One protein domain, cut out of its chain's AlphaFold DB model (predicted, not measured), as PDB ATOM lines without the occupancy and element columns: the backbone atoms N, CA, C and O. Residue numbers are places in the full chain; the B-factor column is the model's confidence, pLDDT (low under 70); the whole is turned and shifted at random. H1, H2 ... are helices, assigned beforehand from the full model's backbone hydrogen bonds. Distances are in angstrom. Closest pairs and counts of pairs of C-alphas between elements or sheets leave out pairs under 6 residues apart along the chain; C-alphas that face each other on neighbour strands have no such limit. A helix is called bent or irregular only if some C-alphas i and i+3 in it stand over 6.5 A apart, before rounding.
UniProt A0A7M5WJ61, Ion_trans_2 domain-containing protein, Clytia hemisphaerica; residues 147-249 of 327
ATOM      1  N   LEU A 147      45.159  25.548 -31.542       65.94
ATOM      2  CA  LEU A 147      45.041  24.168 -31.096       65.94
ATOM      3  C   LEU A 147      44.924  24.038 -29.570       65.94
ATOM      4  O   LEU A 147      44.129  23.217 -29.124       65.94
ATOM      5  N   THR A 148      45.652  24.825 -28.762       72.00
ATOM      6  CA  THR A 148      45.484  24.764 -27.297       72.00
ATOM      7  C   THR A 148      44.125  25.307 -26.889       72.00
ATOM      8  O   THR A 148      43.450  24.653 -26.103       72.00
ATOM      9  N   LYS A 149      43.668  26.417 -27.489       74.75
ATOM     10  CA  LYS A 149      42.315  26.946 -27.235       74.75
ATOM     11  C   LYS A 149      41.228  25.935 -27.628       74.75
ATOM     12  O   LYS A 149      40.273  25.734 -26.887       74.75
ATOM     13  N   PHE A 150      41.403  25.222 -28.742       72.56
ATOM     14  CA  PHE A 150      40.477  24.164 -29.159       72.56
ATOM     15  C   PHE A 150      40.486  22.947 -28.220       72.56
ATOM     16  O   PHE A 150      39.425  22.435 -27.864       72.56
ATOM     17  N   LEU A 151      41.665  22.475 -27.803       77.06
ATOM     18  CA  LEU A 151      41.782  21.357 -26.860       77.06
ATOM     19  C   LEU A 151      41.190  21.712 -25.493       77.06
ATOM     20  O   LEU A 151      40.493  20.889 -24.903       77.06
ATOM     21  N   GLN A 152      41.392  22.948 -25.039       75.62
ATOM     22  CA  GLN A 152      40.789  23.489 -23.825       75.62
ATOM     23  C   GLN A 152      39.258  23.539 -23.941       75.62
ATOM     24  O   GLN A 152      38.551  23.044 -23.062       75.62
ATOM     25  N   ALA A 153      38.725  24.035 -25.065       77.00
ATOM     26  CA  ALA A 153      37.287  24.023 -25.348       77.00
ATOM     27  C   ALA A 153      36.705  22.603 -25.286       77.00
ATOM     28  O   ALA A 153      35.652  22.369 -24.685       77.00
ATOM     29  N   PHE A 154      37.416  21.642 -25.881       80.75
ATOM     30  CA  PHE A 154      37.036  20.237 -25.862       80.75
ATOM     31  C   PHE A 154      37.050  19.667 -24.441       80.75
ATOM     32  O   PHE A 154      36.081  19.029 -24.040       80.75
ATOM     33  N   GLN A 155      38.098  19.936 -23.661       82.12
ATOM     34  CA  GLN A 155      38.220  19.489 -22.275       82.12
ATOM     35  C   GLN A 155      37.103  20.059 -21.389       82.12
ATOM     36  O   GLN A 155      36.491  19.313 -20.624       82.12
ATOM     37  N   ASN A 156      36.765  21.340 -21.554       80.06
ATOM     38  CA  ASN A 156      35.680  21.992 -20.818       80.06
ATOM     39  C   ASN A 156      34.304  21.395 -21.165       80.06
ATOM     40  O   ASN A 156      33.437  21.266 -20.300       80.06
ATOM     41  N   CYS A 157      34.100  20.983 -22.419       86.25
ATOM     42  CA  CYS A 157      32.853  20.350 -22.856       86.25
ATOM     43  C   CYS A 157      32.806  18.838 -22.583       86.25
ATOM     44  O   CYS A 157      31.717  18.263 -22.545       86.25
ATOM     45  N   PHE A 158      33.954  18.185 -22.388       87.56
ATOM     46  CA  PHE A 158      34.063  16.728 -22.292       87.56
ATOM     47  C   PHE A 158      33.168  16.156 -21.190       87.56
ATOM     48  O   PHE A 158      32.387  15.238 -21.439       87.56
ATOM     49  N   THR A 159      33.204  16.750 -19.996       86.56
ATOM     50  CA  THR A 159      32.377  16.329 -18.856       86.56
ATOM     51  C   THR A 159      30.883  16.410 -19.174       86.56
ATOM     52  O   THR A 159      30.133  15.483 -18.869       86.56
ATOM     53  N   ALA A 160      30.449  17.486 -19.837       87.56
ATOM     54  CA  ALA A 160      29.054  17.672 -20.226       87.56
ATOM     55  C   ALA A 160      28.616  16.663 -21.300       87.56
ATOM     56  O   ALA A 160      27.515  16.124 -21.217       87.56
ATOM     57  N   ILE A 161      29.485  16.358 -22.272       88.62
ATOM     58  CA  ILE A 161      29.220  15.366 -23.325       88.62
ATOM     59  C   ILE A 161      29.103  13.959 -22.729       88.62
ATOM     60  O   ILE A 161      28.162  13.234 -23.047       88.62
ATOM     61  N   VAL A 162      30.018  13.572 -21.837       90.69
ATOM     62  CA  VAL A 162      29.963  12.266 -21.159       90.69
ATOM     63  C   VAL A 162      28.684  12.144 -20.335       90.69
ATOM     64  O   VAL A 162      27.977  11.142 -20.441       90.69
ATOM     65  N   PHE A 163      28.342  13.179 -19.563       89.94
ATOM     66  CA  PHE A 163      27.099  13.215 -18.797       89.94
ATOM     67  C   PHE A 163      25.863  13.092 -19.702       89.94
ATOM     68  O   PHE A 163      24.974  12.285 -19.433       89.94
ATOM     69  N   ALA A 164      25.839  13.814 -20.825       90.25
ATOM     70  CA  ALA A 164      24.761  13.744 -21.804       90.25
ATOM     71  C   ALA A 164      24.591  12.339 -22.398       90.25
ATOM     72  O   ALA A 164      23.465  11.857 -22.510       90.25
ATOM     73  N   LEU A 165      25.693  11.664 -22.742       91.25
ATOM     74  CA  LEU A 165      25.670  10.299 -23.272       91.25
ATOM     75  C   LEU A 165      25.149   9.292 -22.240       91.25
ATOM     76  O   LEU A 165      24.360   8.419 -22.596       91.25
ATOM     77  N   LEU A 166      25.527   9.432 -20.966       92.44
ATOM     78  CA  LEU A 166      25.002   8.593 -19.882       92.44
ATOM     79  C   LEU A 166      23.498   8.812 -19.667       92.44
ATOM     80  O   LEU A 166      22.740   7.854 -19.534       92.44
ATOM     81  N   CYS A 167      23.031  10.060 -19.682       92.06
ATOM     82  CA  CYS A 167      21.599  10.339 -19.612       92.06
ATOM     83  C   CYS A 167      20.859   9.798 -20.847       92.06
ATOM     84  O   CYS A 167      19.777   9.225 -20.710       92.06
ATOM     85  N   ALA A 168      21.453   9.910 -22.039       91.88
ATOM     86  CA  ALA A 168      20.867   9.412 -23.279       91.88
ATOM     87  C   ALA A 168      20.692   7.885 -23.271       91.88
ATOM     88  O   ALA A 168      19.669   7.396 -23.746       91.88
ATOM     89  N   THR A 169      21.639   7.119 -22.714       91.00
ATOM     90  CA  THR A 169      21.499   5.655 -22.603       91.00
ATOM     91  C   THR A 169      20.406   5.252 -21.613       91.00
ATOM     92  O   THR A 169      19.658   4.306 -21.871       91.00
ATOM     93  N   ILE A 170      20.247   5.991 -20.512       93.12
ATOM     94  CA  ILE A 170      19.152   5.774 -19.555       93.12
ATOM     95  C   ILE A 170      17.803   6.050 -20.227       93.12
ATOM     96  O   ILE A 170      16.899   5.214 -20.177       93.12
ATOM     97  N   VAL A 171      17.675   7.196 -20.901       92.94
ATOM     98  CA  VAL A 171      16.435   7.600 -21.578       92.94
ATOM     99  C   VAL A 171      16.093   6.649 -22.721       92.94
ATOM    100  O   VAL A 171      14.938   6.238 -22.837       92.94
ATOM    101  N   CYS A 172      17.073   6.233 -23.528       90.81
ATOM    102  CA  CYS A 172      16.813   5.320 -24.636       90.81
ATOM    103  C   CYS A 172      16.349   3.943 -24.149       90.81
ATOM    104  O   CYS A 172      15.430   3.366 -24.732       90.81
ATOM    105  N   THR A 173      16.924   3.451 -23.047       89.69
ATOM    106  CA  THR A 173      16.521   2.185 -22.430       89.69
ATOM    107  C   THR A 173      15.112   2.300 -21.853       89.69
ATOM    108  O   THR A 173      14.290   1.418 -22.082       89.69
ATOM    109  N   ALA A 174      14.788   3.408 -21.176       91.44
ATOM    110  CA  ALA A 174      13.449   3.653 -20.638       91.44
ATOM    111  C   ALA A 174      12.378   3.722 -21.741       91.44
ATOM    112  O   ALA A 174      11.338   3.073 -21.629       91.44
ATOM    113  N   ILE A 175      12.639   4.462 -22.827       90.06
ATOM    114  CA  ILE A 175      11.723   4.553 -23.976       90.06
ATOM    115  C   ILE A 175      11.523   3.175 -24.605       90.06
ATOM    116  O   ILE A 175      10.382   2.779 -24.832       90.06
ATOM    117  N   TRP A 176      12.603   2.424 -24.836       88.88
ATOM    118  CA  TRP A 176      12.510   1.085 -25.411       88.88
ATOM    119  C   TRP A 176      11.697   0.126 -24.527       88.88
ATOM    120  O   TRP A 176      10.799  -0.544 -25.034       88.88
ATOM    121  N   VAL A 177      11.947   0.100 -23.210       88.75
ATOM    122  CA  VAL A 177      11.200  -0.747 -22.259       88.75
ATOM    123  C   VAL A 177       9.714  -0.390 -22.244       88.75
ATOM    124  O   VAL A 177       8.874  -1.280 -22.173       88.75
ATOM    125  N   ILE A 178       9.351   0.887 -22.331       87.56
ATOM    126  CA  ILE A 178       7.937   1.290 -22.364       87.56
ATOM    127  C   ILE A 178       7.288   0.894 -23.696       87.56
ATOM    128  O   ILE A 178       6.156   0.413 -23.716       87.56
ATOM    129  N   GLU A 179       7.994   1.074 -24.811       84.56
ATOM    130  CA  GLU A 179       7.459   0.806 -26.147       84.56
ATOM    131  C   GLU A 179       7.360  -0.692 -26.468       84.56
ATOM    132  O   GLU A 179       6.422  -1.083 -27.156       84.56
ATOM    133  N   ILE A 180       8.240  -1.550 -25.933       81.69
ATOM    134  CA  ILE A 180       8.123  -3.009 -26.125       81.69
ATOM    135  C   ILE A 180       6.907  -3.603 -25.396       81.69
ATOM    136  O   ILE A 180       6.337  -4.591 -25.853       81.69
ATOM    137  N   HIS A 181       6.472  -2.978 -24.296       76.19
ATOM    138  CA  HIS A 181       5.245  -3.350 -23.581       76.19
ATOM    139  C   HIS A 181       3.990  -2.658 -24.147       76.19
ATOM    140  O   HIS A 181       2.875  -2.951 -23.715       76.19
ATOM    141  N   SER A 182       4.152  -1.742 -25.107       73.56
ATOM    142  CA  SER A 182       3.052  -1.021 -25.744       73.56
ATOM    143  C   SER A 182       2.458  -1.825 -26.904       73.56
ATOM    144  O   SER A 182       3.156  -2.498 -27.658       73.56
ATOM    145  N   VAL A 183       1.144  -1.701 -27.105       61.50
ATOM    146  CA  VAL A 183       0.401  -2.367 -28.195       61.50
ATOM    147  C   VAL A 183       0.875  -1.902 -29.585       61.50
ATOM    148  O   VAL A 183       0.742  -2.621 -30.575       61.50
ATOM    149  N   SER A 184       1.464  -0.708 -29.684       60.41
ATOM    150  CA  SER A 184       1.978  -0.139 -30.930       60.41
ATOM    151  C   SER A 184       3.458  -0.483 -31.151       60.41
ATOM    152  O   SER A 184       4.330   0.313 -30.813       60.41
ATOM    153  N   LYS A 185       3.756  -1.634 -31.763       62.50
ATOM    154  CA  LYS A 185       5.133  -2.068 -32.077       62.50
ATOM    155  C   LYS A 185       5.807  -1.208 -33.160       62.50
ATOM    156  O   LYS A 185       5.866  -1.584 -34.326       62.50
ATOM    157  N   HIS A 186       6.280  -0.016 -32.799       66.31
ATOM    158  CA  HIS A 186       7.118   0.830 -33.666       66.31
ATOM    159  C   HIS A 186       8.619   0.613 -33.462       66.31
ATOM    160  O   HIS A 186       9.418   1.049 -34.287       66.31
ATOM    161  N   PHE A 187       9.000  -0.092 -32.397       65.31
ATOM    162  CA  PHE A 187      10.379  -0.465 -32.123       65.31
ATOM    163  C   PHE A 187      10.569  -1.978 -32.311       65.31
ATOM    164  O   PHE A 187       9.642  -2.739 -32.031       65.31
ATOM    165  N   PRO A 188      11.739  -2.428 -32.800       68.75
ATOM    166  CA  PRO A 188      12.041  -3.849 -32.952       68.75
ATOM    167  C   PRO A 188      11.961  -4.604 -31.619       68.75
ATOM    168  O   PRO A 188      12.450  -4.113 -30.600       68.75
ATOM    169  N   ASP A 189      11.429  -5.829 -31.661       69.88
ATOM    170  CA  ASP A 189      11.325  -6.724 -30.496       69.88
ATOM    171  C   ASP A 189      12.708  -7.210 -30.001       69.88
ATOM    172  O   ASP A 189      12.856  -7.628 -28.853       69.88
ATOM    173  N   SER A 190      13.747  -7.164 -30.846       78.38
ATOM    174  CA  SER A 190      15.099  -7.579 -30.463       78.38
ATOM    175  C   SER A 190      15.783  -6.522 -29.576       78.38
ATOM    176  O   SER A 190      15.921  -5.370 -29.998       78.38
ATOM    177  N   PRO A 191      16.288  -6.884 -28.376       76.06
ATOM    178  CA  PRO A 191      16.810  -5.912 -27.409       76.06
ATOM    179  C   PRO A 191      17.943  -5.035 -27.946       76.06
ATOM    180  O   PRO A 191      17.910  -3.815 -27.809       76.06
ATOM    181  N   ALA A 192      18.919  -5.635 -28.631       81.44
ATOM    182  CA  ALA A 192      20.058  -4.898 -29.177       81.44
ATOM    183  C   ALA A 192      19.639  -3.884 -30.258       81.44
ATOM    184  O   ALA A 192      20.092  -2.740 -30.252       81.44
ATOM    185  N   VAL A 193      18.741  -4.276 -31.169       82.94
ATOM    186  CA  VAL A 193      18.300  -3.409 -32.276       82.94
ATOM    187  C   VAL A 193      17.320  -2.346 -31.776       82.94
ATOM    188  O   VAL A 193      17.342  -1.213 -32.258       82.94
ATOM    189  N   GLY A 194      16.484  -2.676 -30.791       83.25
ATOM    190  CA  GLY A 194      15.540  -1.754 -30.169       83.25
ATOM    191  C   GLY A 194      16.212  -0.665 -29.328       83.25
ATOM    192  O   GLY A 194      15.868   0.513 -29.477       83.25
ATOM    193  N   ILE A 195      17.228  -1.017 -28.533       84.81
ATOM    194  CA  ILE A 195      18.032  -0.043 -27.776       84.81
ATOM    195  C   ILE A 195      18.819   0.850 -28.733       84.81
ATOM    196  O   ILE A 195      18.763   2.069 -28.599       84.81
ATOM    197  N   LEU A 196      19.482   0.287 -29.751       87.31
ATOM    198  CA  LEU A 196      20.220   1.082 -30.740       87.31
ATOM    199  C   LEU A 196      19.294   2.034 -31.516       87.31
ATOM    200  O   LEU A 196      19.633   3.188 -31.767       87.31
ATOM    201  N   SER A 197      18.084   1.572 -31.836       86.88
ATOM    202  CA  SER A 197      17.041   2.378 -32.474       86.88
ATOM    203  C   SER A 197      16.563   3.536 -31.604       86.88
ATOM    204  O   SER A 197      16.360   4.639 -32.108       86.88
ATOM    205  N   SER A 198      16.386   3.286 -30.309       86.88
ATOM    206  CA  SER A 198      15.970   4.302 -29.340       86.88
ATOM    207  C   SER A 198      17.113   5.261 -29.022       86.88
ATOM    208  O   SER A 198      16.881   6.449 -28.814       86.88
ATOM    209  N   PHE A 199      18.357   4.779 -29.028       89.75
ATOM    210  CA  PHE A 199      19.551   5.599 -28.864       89.75
ATOM    211  C   PHE A 199      19.700   6.573 -30.033       89.75
ATOM    212  O   PHE A 199      19.848   7.769 -29.806       89.75
ATOM    213  N   TRP A 200      19.544   6.091 -31.272       90.06
ATOM    214  CA  TRP A 200      19.492   6.943 -32.462       90.06
ATOM    215  C   TRP A 200      18.431   8.044 -32.339       90.06
ATOM    216  O   TRP A 200      18.752   9.219 -32.496       90.06
ATOM    217  N   PHE A 201      17.198   7.680 -31.967       91.25
ATOM    218  CA  PHE A 201      16.126   8.648 -31.721       91.25
ATOM    219  C   PHE A 201      16.515   9.689 -30.659       91.25
ATOM    220  O   PHE A 201      16.330  10.889 -30.860       91.25
ATOM    221  N   THR A 202      17.083   9.235 -29.544       91.31
ATOM    222  CA  THR A 202      17.462  10.082 -28.403       91.31
ATOM    223  C   THR A 202      18.549  11.086 -28.799       91.31
ATOM    224  O   THR A 202      18.425  12.271 -28.485       91.31
ATOM    225  N   VAL A 203      19.561  10.647 -29.559       90.19
ATOM    226  CA  VAL A 203      20.644  11.502 -30.072       90.19
ATOM    227  C   VAL A 203      20.120  12.513 -31.093       90.19
ATOM    228  O   VAL A 203      20.367  13.703 -30.933       90.19
ATOM    229  N   VAL A 204      19.352  12.081 -32.098       91.56
ATOM    230  CA  VAL A 204      18.786  12.953 -33.151       91.56
ATOM    231  C   VAL A 204      17.812  13.991 -32.583       91.56
ATOM    232  O   VAL A 204      17.727  15.113 -33.084       91.56
ATOM    233  N   THR A 205      17.077  13.624 -31.533       91.38
ATOM    234  CA  THR A 205      16.171  14.534 -30.822       91.38
ATOM    235  C   THR A 205      16.956  15.553 -29.999       91.38
ATOM    236  O   THR A 205      16.647  16.740 -30.043       91.38
ATOM    237  N   MET A 206      18.001  15.114 -29.288       88.94
ATOM    238  CA  MET A 206      18.866  15.997 -28.499       88.94
ATOM    239  C   MET A 206      19.613  17.004 -29.381       88.94
ATOM    240  O   MET A 206      19.724  18.171 -29.019       88.94
ATOM    241  N   THR A 207      20.095  16.578 -30.550       88.44
ATOM    242  CA  THR A 207      20.771  17.455 -31.518       88.44
ATOM    243  C   THR A 207      19.806  18.321 -32.322       88.44
ATOM    244  O   THR A 207      20.241  19.042 -33.214       88.44
ATOM    245  N   THR A 208      18.504  18.276 -32.020       89.50
ATOM    246  CA  THR A 208      17.433  19.032 -32.693       89.50
ATOM    247  C   THR A 208      17.259  18.730 -34.186       89.50
ATOM    248  O   THR A 208      16.456  19.380 -34.848       89.50
ATOM    249  N   VAL A 209      17.952  17.717 -34.723       91.50
ATOM    250  CA  VAL A 209      17.850  17.318 -36.137       91.50
ATOM    251  C   VAL A 209      16.470  16.736 -36.436       91.50
ATOM    252  O   VAL A 209      15.866  17.075 -37.448       91.50
ATOM    253  N   GLY A 210      15.964  15.874 -35.548       87.56
ATOM    254  CA  GLY A 210      14.566  15.441 -35.557       87.56
ATOM    255  C   GLY A 210      14.069  14.812 -36.864       87.56
ATOM    256  O   GLY A 210      13.014  15.205 -37.348       87.56
ATOM    257  N   TYR A 211      14.771  13.814 -37.419       88.19
ATOM    258  CA  TYR A 211      14.376  13.160 -38.683       88.19
ATOM    259  C   TYR A 211      12.946  12.592 -38.703       88.19
ATOM    260  O   TYR A 211      12.368  12.434 -39.775       88.19
ATOM    261  N   GLY A 212      12.377  12.267 -37.537       83.75
ATOM    262  CA  GLY A 212      11.007  11.765 -37.418       83.75
ATOM    263  C   GLY A 212      10.813  10.327 -37.916       83.75
ATOM    264  O   GLY A 212       9.679   9.864 -38.009       83.75
ATOM    265  N   ASP A 213      11.900   9.609 -38.198       84.56
ATOM    266  CA  ASP A 213      11.916   8.206 -38.625       84.56
ATOM    267  C   ASP A 213      11.405   7.259 -37.531       84.56
ATOM    268  O   ASP A 213      10.740   6.261 -37.812       84.56
ATOM    269  N   LYS A 214      11.685   7.591 -36.269       82.31
ATOM    270  CA  LYS A 214      11.177   6.887 -35.089       82.31
ATOM    271  C   LYS A 214      10.510   7.881 -34.164       82.31
ATOM    272  O   LYS A 214      11.056   8.941 -33.882       82.31
ATOM    273  N   THR A 215       9.322   7.531 -33.680       83.94
ATOM    274  CA  THR A 215       8.569   8.373 -32.748       83.94
ATOM    275  C   THR A 215       7.877   7.515 -31.688       83.94
ATOM    276  O   THR A 215       7.211   6.534 -32.035       83.94
ATOM    277  N   PRO A 216       8.015   7.861 -30.394       84.88
ATOM    278  CA  PRO A 216       7.296   7.182 -29.328       84.88
ATOM    279  C   PRO A 216       5.786   7.406 -29.458       84.88
ATOM    280  O   PRO A 216       5.298   8.528 -29.661       84.88
ATOM    281  N   LYS A 217       5.022   6.321 -29.342       84.75
ATOM    282  CA  LYS A 217       3.559   6.340 -29.456       84.75
ATOM    283  C   LYS A 217       2.880   6.249 -28.103       84.75
ATOM    284  O   LYS A 217       1.788   6.797 -27.950       84.75
ATOM    285  N   HIS A 218       3.522   5.615 -27.127       88.62
ATOM    286  CA  HIS A 218       2.964   5.488 -25.794       88.62
ATOM    287  C   HIS A 218       2.909   6.865 -25.087       88.62
ATOM    288  O   HIS A 218       3.866   7.640 -25.149       88.62
ATOM    289  N   PRO A 219       1.817   7.223 -24.384       89.19
ATOM    290  CA  PRO A 219       1.718   8.519 -23.703       89.19
ATOM    291  C   PRO A 219       2.870   8.785 -22.720       89.19
ATOM    292  O   PRO A 219       3.397   9.894 -22.661       89.19
ATOM    293  N   LEU A 220       3.315   7.749 -21.997       90.44
ATOM    294  CA  LEU A 220       4.430   7.856 -21.049       90.44
ATOM    295  C   LEU A 220       5.783   8.106 -21.738       90.44
ATOM    296  O   LEU A 220       6.561   8.933 -21.271       90.44
ATOM    297  N   SER A 221       6.066   7.440 -22.864       90.25
ATOM    298  CA  SER A 221       7.318   7.644 -23.607       90.25
ATOM    299  C   SER A 221       7.353   9.030 -24.265       90.25
ATOM    300  O   SER A 221       8.409   9.663 -24.314       90.25
ATOM    301  N   ARG A 222       6.195   9.567 -24.676       91.12
ATOM    302  CA  ARG A 222       6.058  10.967 -25.117       91.12
ATOM    303  C   ARG A 222       6.363  11.960 -24.001       91.12
ATOM    304  O   ARG A 222       7.093  12.915 -24.242       91.12
ATOM    305  N   PHE A 223       5.860  11.727 -22.790       94.00
ATOM    306  CA  PHE A 223       6.177  12.579 -21.642       94.00
ATOM    307  C   PHE A 223       7.685  12.591 -21.340       94.00
ATOM    308  O   PHE A 223       8.277  13.661 -21.221       94.00
ATOM    309  N   ILE A 224       8.328  11.417 -21.317       93.50
ATOM    310  CA  ILE A 224       9.788  11.302 -21.150       93.50
ATOM    311  C   ILE A 224      10.530  12.057 -22.261       93.50
ATOM    312  O   ILE A 224      11.500  12.759 -21.990       93.50
ATOM    313  N   THR A 225      10.049  11.963 -23.501       92.25
ATOM    314  CA  THR A 225      10.632  12.676 -24.647       92.25
ATOM    315  C   THR A 225      10.553  14.194 -24.475       92.25
ATOM    316  O   THR A 225      11.521  14.884 -24.772       92.25
ATOM    317  N   ILE A 226       9.443  14.732 -23.960       93.19
ATOM    318  CA  ILE A 226       9.309  16.174 -23.691       93.19
ATOM    319  C   ILE A 226      10.363  16.632 -22.677       93.19
ATOM    320  O   ILE A 226      11.049  17.629 -22.907       93.19
ATOM    321  N   VAL A 227      10.536  15.882 -21.586       93.88
ATOM    322  CA  VAL A 227      11.568  16.171 -20.577       93.88
ATOM    323  C   VAL A 227      12.971  16.073 -21.187       93.88
ATOM    324  O   VAL A 227      13.813  16.935 -20.939       93.88
ATOM    325  N   TRP A 228      13.212  15.073 -22.040       93.56
ATOM    326  CA  TRP A 228      14.481  14.910 -22.751       93.56
ATOM    327  C   TRP A 228      14.804  16.091 -23.672       93.56
ATOM    328  O   TRP A 228      15.941  16.555 -23.689       93.56
ATOM    329  N   ILE A 229      13.814  16.629 -24.390       92.31
ATOM    330  CA  ILE A 229      14.002  17.811 -25.246       92.31
ATOM    331  C   ILE A 229      14.414  19.027 -24.406       92.31
ATOM    332  O   ILE A 229      15.352  19.730 -24.777       92.31
ATOM    333  N   MET A 230      13.765  19.264 -23.260       93.56
ATOM    334  CA  MET A 230      14.137  20.362 -22.353       93.56
ATOM    335  C   MET A 230      15.580  20.228 -21.855       93.56
ATOM    336  O   MET A 230      16.336  21.199 -21.847       93.56
ATOM    337  N   PHE A 231      15.983  19.010 -21.495       92.19
ATOM    338  CA  PHE A 231      17.354  18.722 -21.094       92.19
ATOM    339  C   PHE A 231      18.355  18.922 -22.245       92.19
ATOM    340  O   PHE A 231      19.414  19.515 -22.043       92.19
ATOM    341  N   GLY A 232      18.003  18.505 -23.464       90.25
ATOM    342  CA  GLY A 232      18.806  18.736 -24.665       90.25
ATOM    343  C   GLY A 232      19.064  20.222 -24.925       90.25
ATOM    344  O   GLY A 232      20.205  20.608 -25.165       90.25
ATOM    345  N   LEU A 233      18.041  21.073 -24.783       91.06
ATOM    346  CA  LEU A 233      18.195  22.528 -24.910       91.06
ATOM    347  C   LEU A 233      19.160  23.107 -23.865       91.06
ATOM    348  O   LEU A 233      20.004  23.938 -24.202       91.06
ATOM    349  N   MET A 234      19.073  22.645 -22.614       91.44
ATOM    350  CA  MET A 234      19.997  23.060 -21.553       91.44
ATOM    351  C   MET A 234      21.442  22.660 -21.876       91.44
ATOM    352  O   MET A 234      22.358  23.460 -21.699       91.44
ATOM    353  N   LEU A 235      21.655  21.446 -22.387       89.19
ATOM    354  CA  LEU A 235      22.984  20.976 -22.775       89.19
ATOM    355  C   LEU A 235      23.579  21.778 -23.930       89.19
ATOM    356  O   LEU A 235      24.759  22.120 -23.877       89.19
ATOM    357  N   VAL A 236      22.780  22.113 -24.945       88.19
ATOM    358  CA  VAL A 236      23.238  22.971 -26.047       88.19
ATOM    359  C   VAL A 236      23.683  24.330 -25.505       88.19
ATOM    360  O   VAL A 236      24.779  24.775 -25.833       88.19
ATOM    361  N   ALA A 237      22.899  24.946 -24.614       89.88
ATOM    362  CA  ALA A 237      23.263  26.220 -23.993       89.88
ATOM    363  C   ALA A 237      24.577  26.137 -23.196       89.88
ATOM    364  O   ALA A 237      25.418  27.028 -23.307       89.88
ATOM    365  N   LEU A 238      24.784  25.054 -22.437       88.81
ATOM    366  CA  LEU A 238      26.027  24.826 -21.697       88.81
ATOM    367  C   LEU A 238      27.229  24.666 -22.631       88.81
ATOM    368  O   LEU A 238      28.261  25.282 -22.392       88.81
ATOM    369  N   ILE A 239      27.099  23.890 -23.711       86.06
ATOM    370  CA  ILE A 239      28.178  23.715 -24.692       86.06
ATOM    371  C   ILE A 239      28.507  25.053 -25.362       86.06
ATOM    372  O   ILE A 239      29.679  25.392 -25.498       86.06
ATOM    373  N   THR A 240      27.496  25.840 -25.741       87.06
ATOM    374  CA  THR A 240      27.705  27.177 -26.315       87.06
ATOM    375  C   THR A 240      28.415  28.111 -25.334       87.06
ATOM    376  O   THR A 240      29.353  28.798 -25.732       87.06
ATOM    377  N   ALA A 241      28.024  28.109 -24.057       87.19
ATOM    378  CA  ALA A 241      28.677  28.915 -23.028       87.19
ATOM    379  C   ALA A 241      30.133  28.480 -22.794       87.19
ATOM    380  O   ALA A 241      31.027  29.319 -22.766       87.19
ATOM    381  N   SER A 242      30.398  27.177 -22.699       84.31
ATOM    382  CA  SER A 242      31.759  26.646 -22.550       84.31
ATOM    383  C   SER A 242      32.642  26.962 -23.757       84.31
ATOM    384  O   SER A 242      33.812  27.305 -23.591       84.31
ATOM    385  N   ALA A 243      32.087  26.888 -24.970       82.00
ATOM    386  CA  ALA A 243      32.790  27.276 -26.186       82.00
ATOM    387  C   ALA A 243      33.129  28.773 -26.180       82.00
ATOM    388  O   ALA A 243      34.259  29.139 -26.493       82.00
ATOM    389  N   TRP A 244      32.192  29.632 -25.767       81.75
ATOM    390  CA  TRP A 244      32.459  31.061 -25.613       81.75
ATOM    391  C   TRP A 244      33.578  31.320 -24.601       81.75
ATOM    392  O   TRP A 244      34.546  32.007 -24.918       81.75
ATOM    393  N   ASN A 245      33.500  30.690 -23.429       81.81
ATOM    394  CA  ASN A 245      34.504  30.848 -22.382       81.81
ATOM    395  C   ASN A 245      35.897  30.422 -22.848       81.81
ATOM    396  O   ASN A 245      36.856  31.081 -22.496       81.81
ATOM    397  N   SER A 246      36.026  29.383 -23.679       76.12
ATOM    398  CA  SER A 246      37.338  28.964 -24.207       76.12
ATOM    399  C   SER A 246      37.977  29.965 -25.178       76.12
ATOM    400  O   SER A 246      39.186  29.942 -25.402       76.12
ATOM    401  N   ILE A 247      37.160  30.827 -25.791       74.75
ATOM    402  CA  ILE A 247      37.630  31.898 -26.673       74.75
ATOM    403  C   ILE A 247      38.020  33.118 -25.837       74.75
ATOM    404  O   ILE A 247      39.043  33.737 -26.129       74.75
ATOM    405  N   ASP A 248      37.210  33.427 -24.822       71.94
ATOM    406  CA  ASP A 248      37.400  34.541 -23.884       71.94
ATOM    407  C   ASP A 248      38.454  34.246 -22.802       71.94
ATOM    408  O   ASP A 248      38.858  35.144 -22.073       71.94
ATOM    409  N   GLU A 249      38.909  32.994 -22.683       70.44
ATOM    410  CA  GLU A 249      39.947  32.602 -21.732       70.44
ATOM    411  C   GLU A 249      41.246  33.342 -22.071       70.44
ATOM    412  O   GLU A 249      41.833  33.185 -23.153       70.44
TER     413      GLU A 249
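AT A GLANCE: This is residues 147 to 249 of the 327 residues of the protein "Ion_trans_2 domain-containing protein" of Clytia hemisphaerica (UniProt A0A7M5WJ61). Two long helices, H1 and H3, run opposite ways along a slender rod, and the shorter H2 packs slantwise on them in one half of its length. H1 is bent: its long arm H1b lies nearly parallel to H3, its short first arm H1a meets the last part of H3 at the other end of the rod, and H2 crosses H1b and reaches H3 with its last residues. The printed part has 103 residues with three named helices, in the order H1, H2, H3 along the chain, and no named strand, and its class is all helix. The whole is loose, with a radius of gyration of the C-alphas of 16.0 A, and its C-alphas span 53 by 23 by 20 A along their three main axes.

IN THESE COORDINATES: The printed part begins with H1, residues 147 to 180, which by its hydrogen bonds was assigned as one helix but is bent: C-alphas 156 and 159 are 6.8 A apart, where about 5 A is found in a regular helix. Its first arm H1a, residues 147 to 156, begins at C-alpha 147, at (45.041, 24.168, -31.096), and measures 14.1 A from first to last C-alpha. Residues 157 and 158 belong to neither arm. The second arm H1b, residues 159 to 180, is 31.9 A long and ends at C-alpha 180, at (8.123, -3.009, -26.125). After a short link of 10 residues comes H2, residues 191 to 206, 22.0 A long. A long link, residues 207 to 218, leads to H3, residues 219 to 248, which is 44.2 A long and ends at C-alpha 248, at (37.400, 34.541, -23.884).

HOW THE PARTS SIT: The lines of H1a and H1b stand at a steep tilt of 48 degrees. H1a touches H3 through residues 242 to 247 of H3 alone, and the closest C-alphas, those of Ala 153 and Ser 246, are 5.1 A apart. H1a and H3 run opposite ways at a tilt of 36 degrees, only just steep. H1b also touches H3 and runs opposite ways to it, here at a shallow tilt of 11 degrees; their closest C-alphas, those of Ile 175 and Ser 221, are 5.4 A apart. With residues 168 to 176 alone, H1b touches H2, and the closest C-alphas are those of Cys 172 and Ser 198, at 4.9 A. H1b and H2 run opposite ways at a steep tilt of 54 degrees. H2 is apart from H1a. H2 touches H3 with its residues 205 to 206 alone, and H3 touches H2 with its residues 228 to 233 alone; the closest C-alphas of the two, those of Met 206 and Gly 232, are 4.7 A apart. H2 and H3 run the same way at a steep tilt of 54 degrees. The helix packing is mostly crossed, with one of the four touching pairs at a shallow tilt. In H1a, H1b, H2 and H3 every O i to N i+4 pair is within hydrogen-bond range.

THE WHOLE: The outline is a rod, and the two C-alphas farthest apart, those of Val 183 and Glu 249, are 53.2 A from each other. The first and last printed C-alphas, those of Leu 147 and Glu 249, are 13.6 A apart. The printed part has no cut. The C-alphas of residues 207 to 218, a stretch with no named element, lie 7 to 18 A from the mean of the C-alphas. The mean pLDDT of the printed part is 84.8; the model's confidence is under 70 at residue 147 and at residues 183 to 189. By helix or arm the mean pLDDT is 76 in H1a, 90 in H1b, 87 in H2 and 88 in H3.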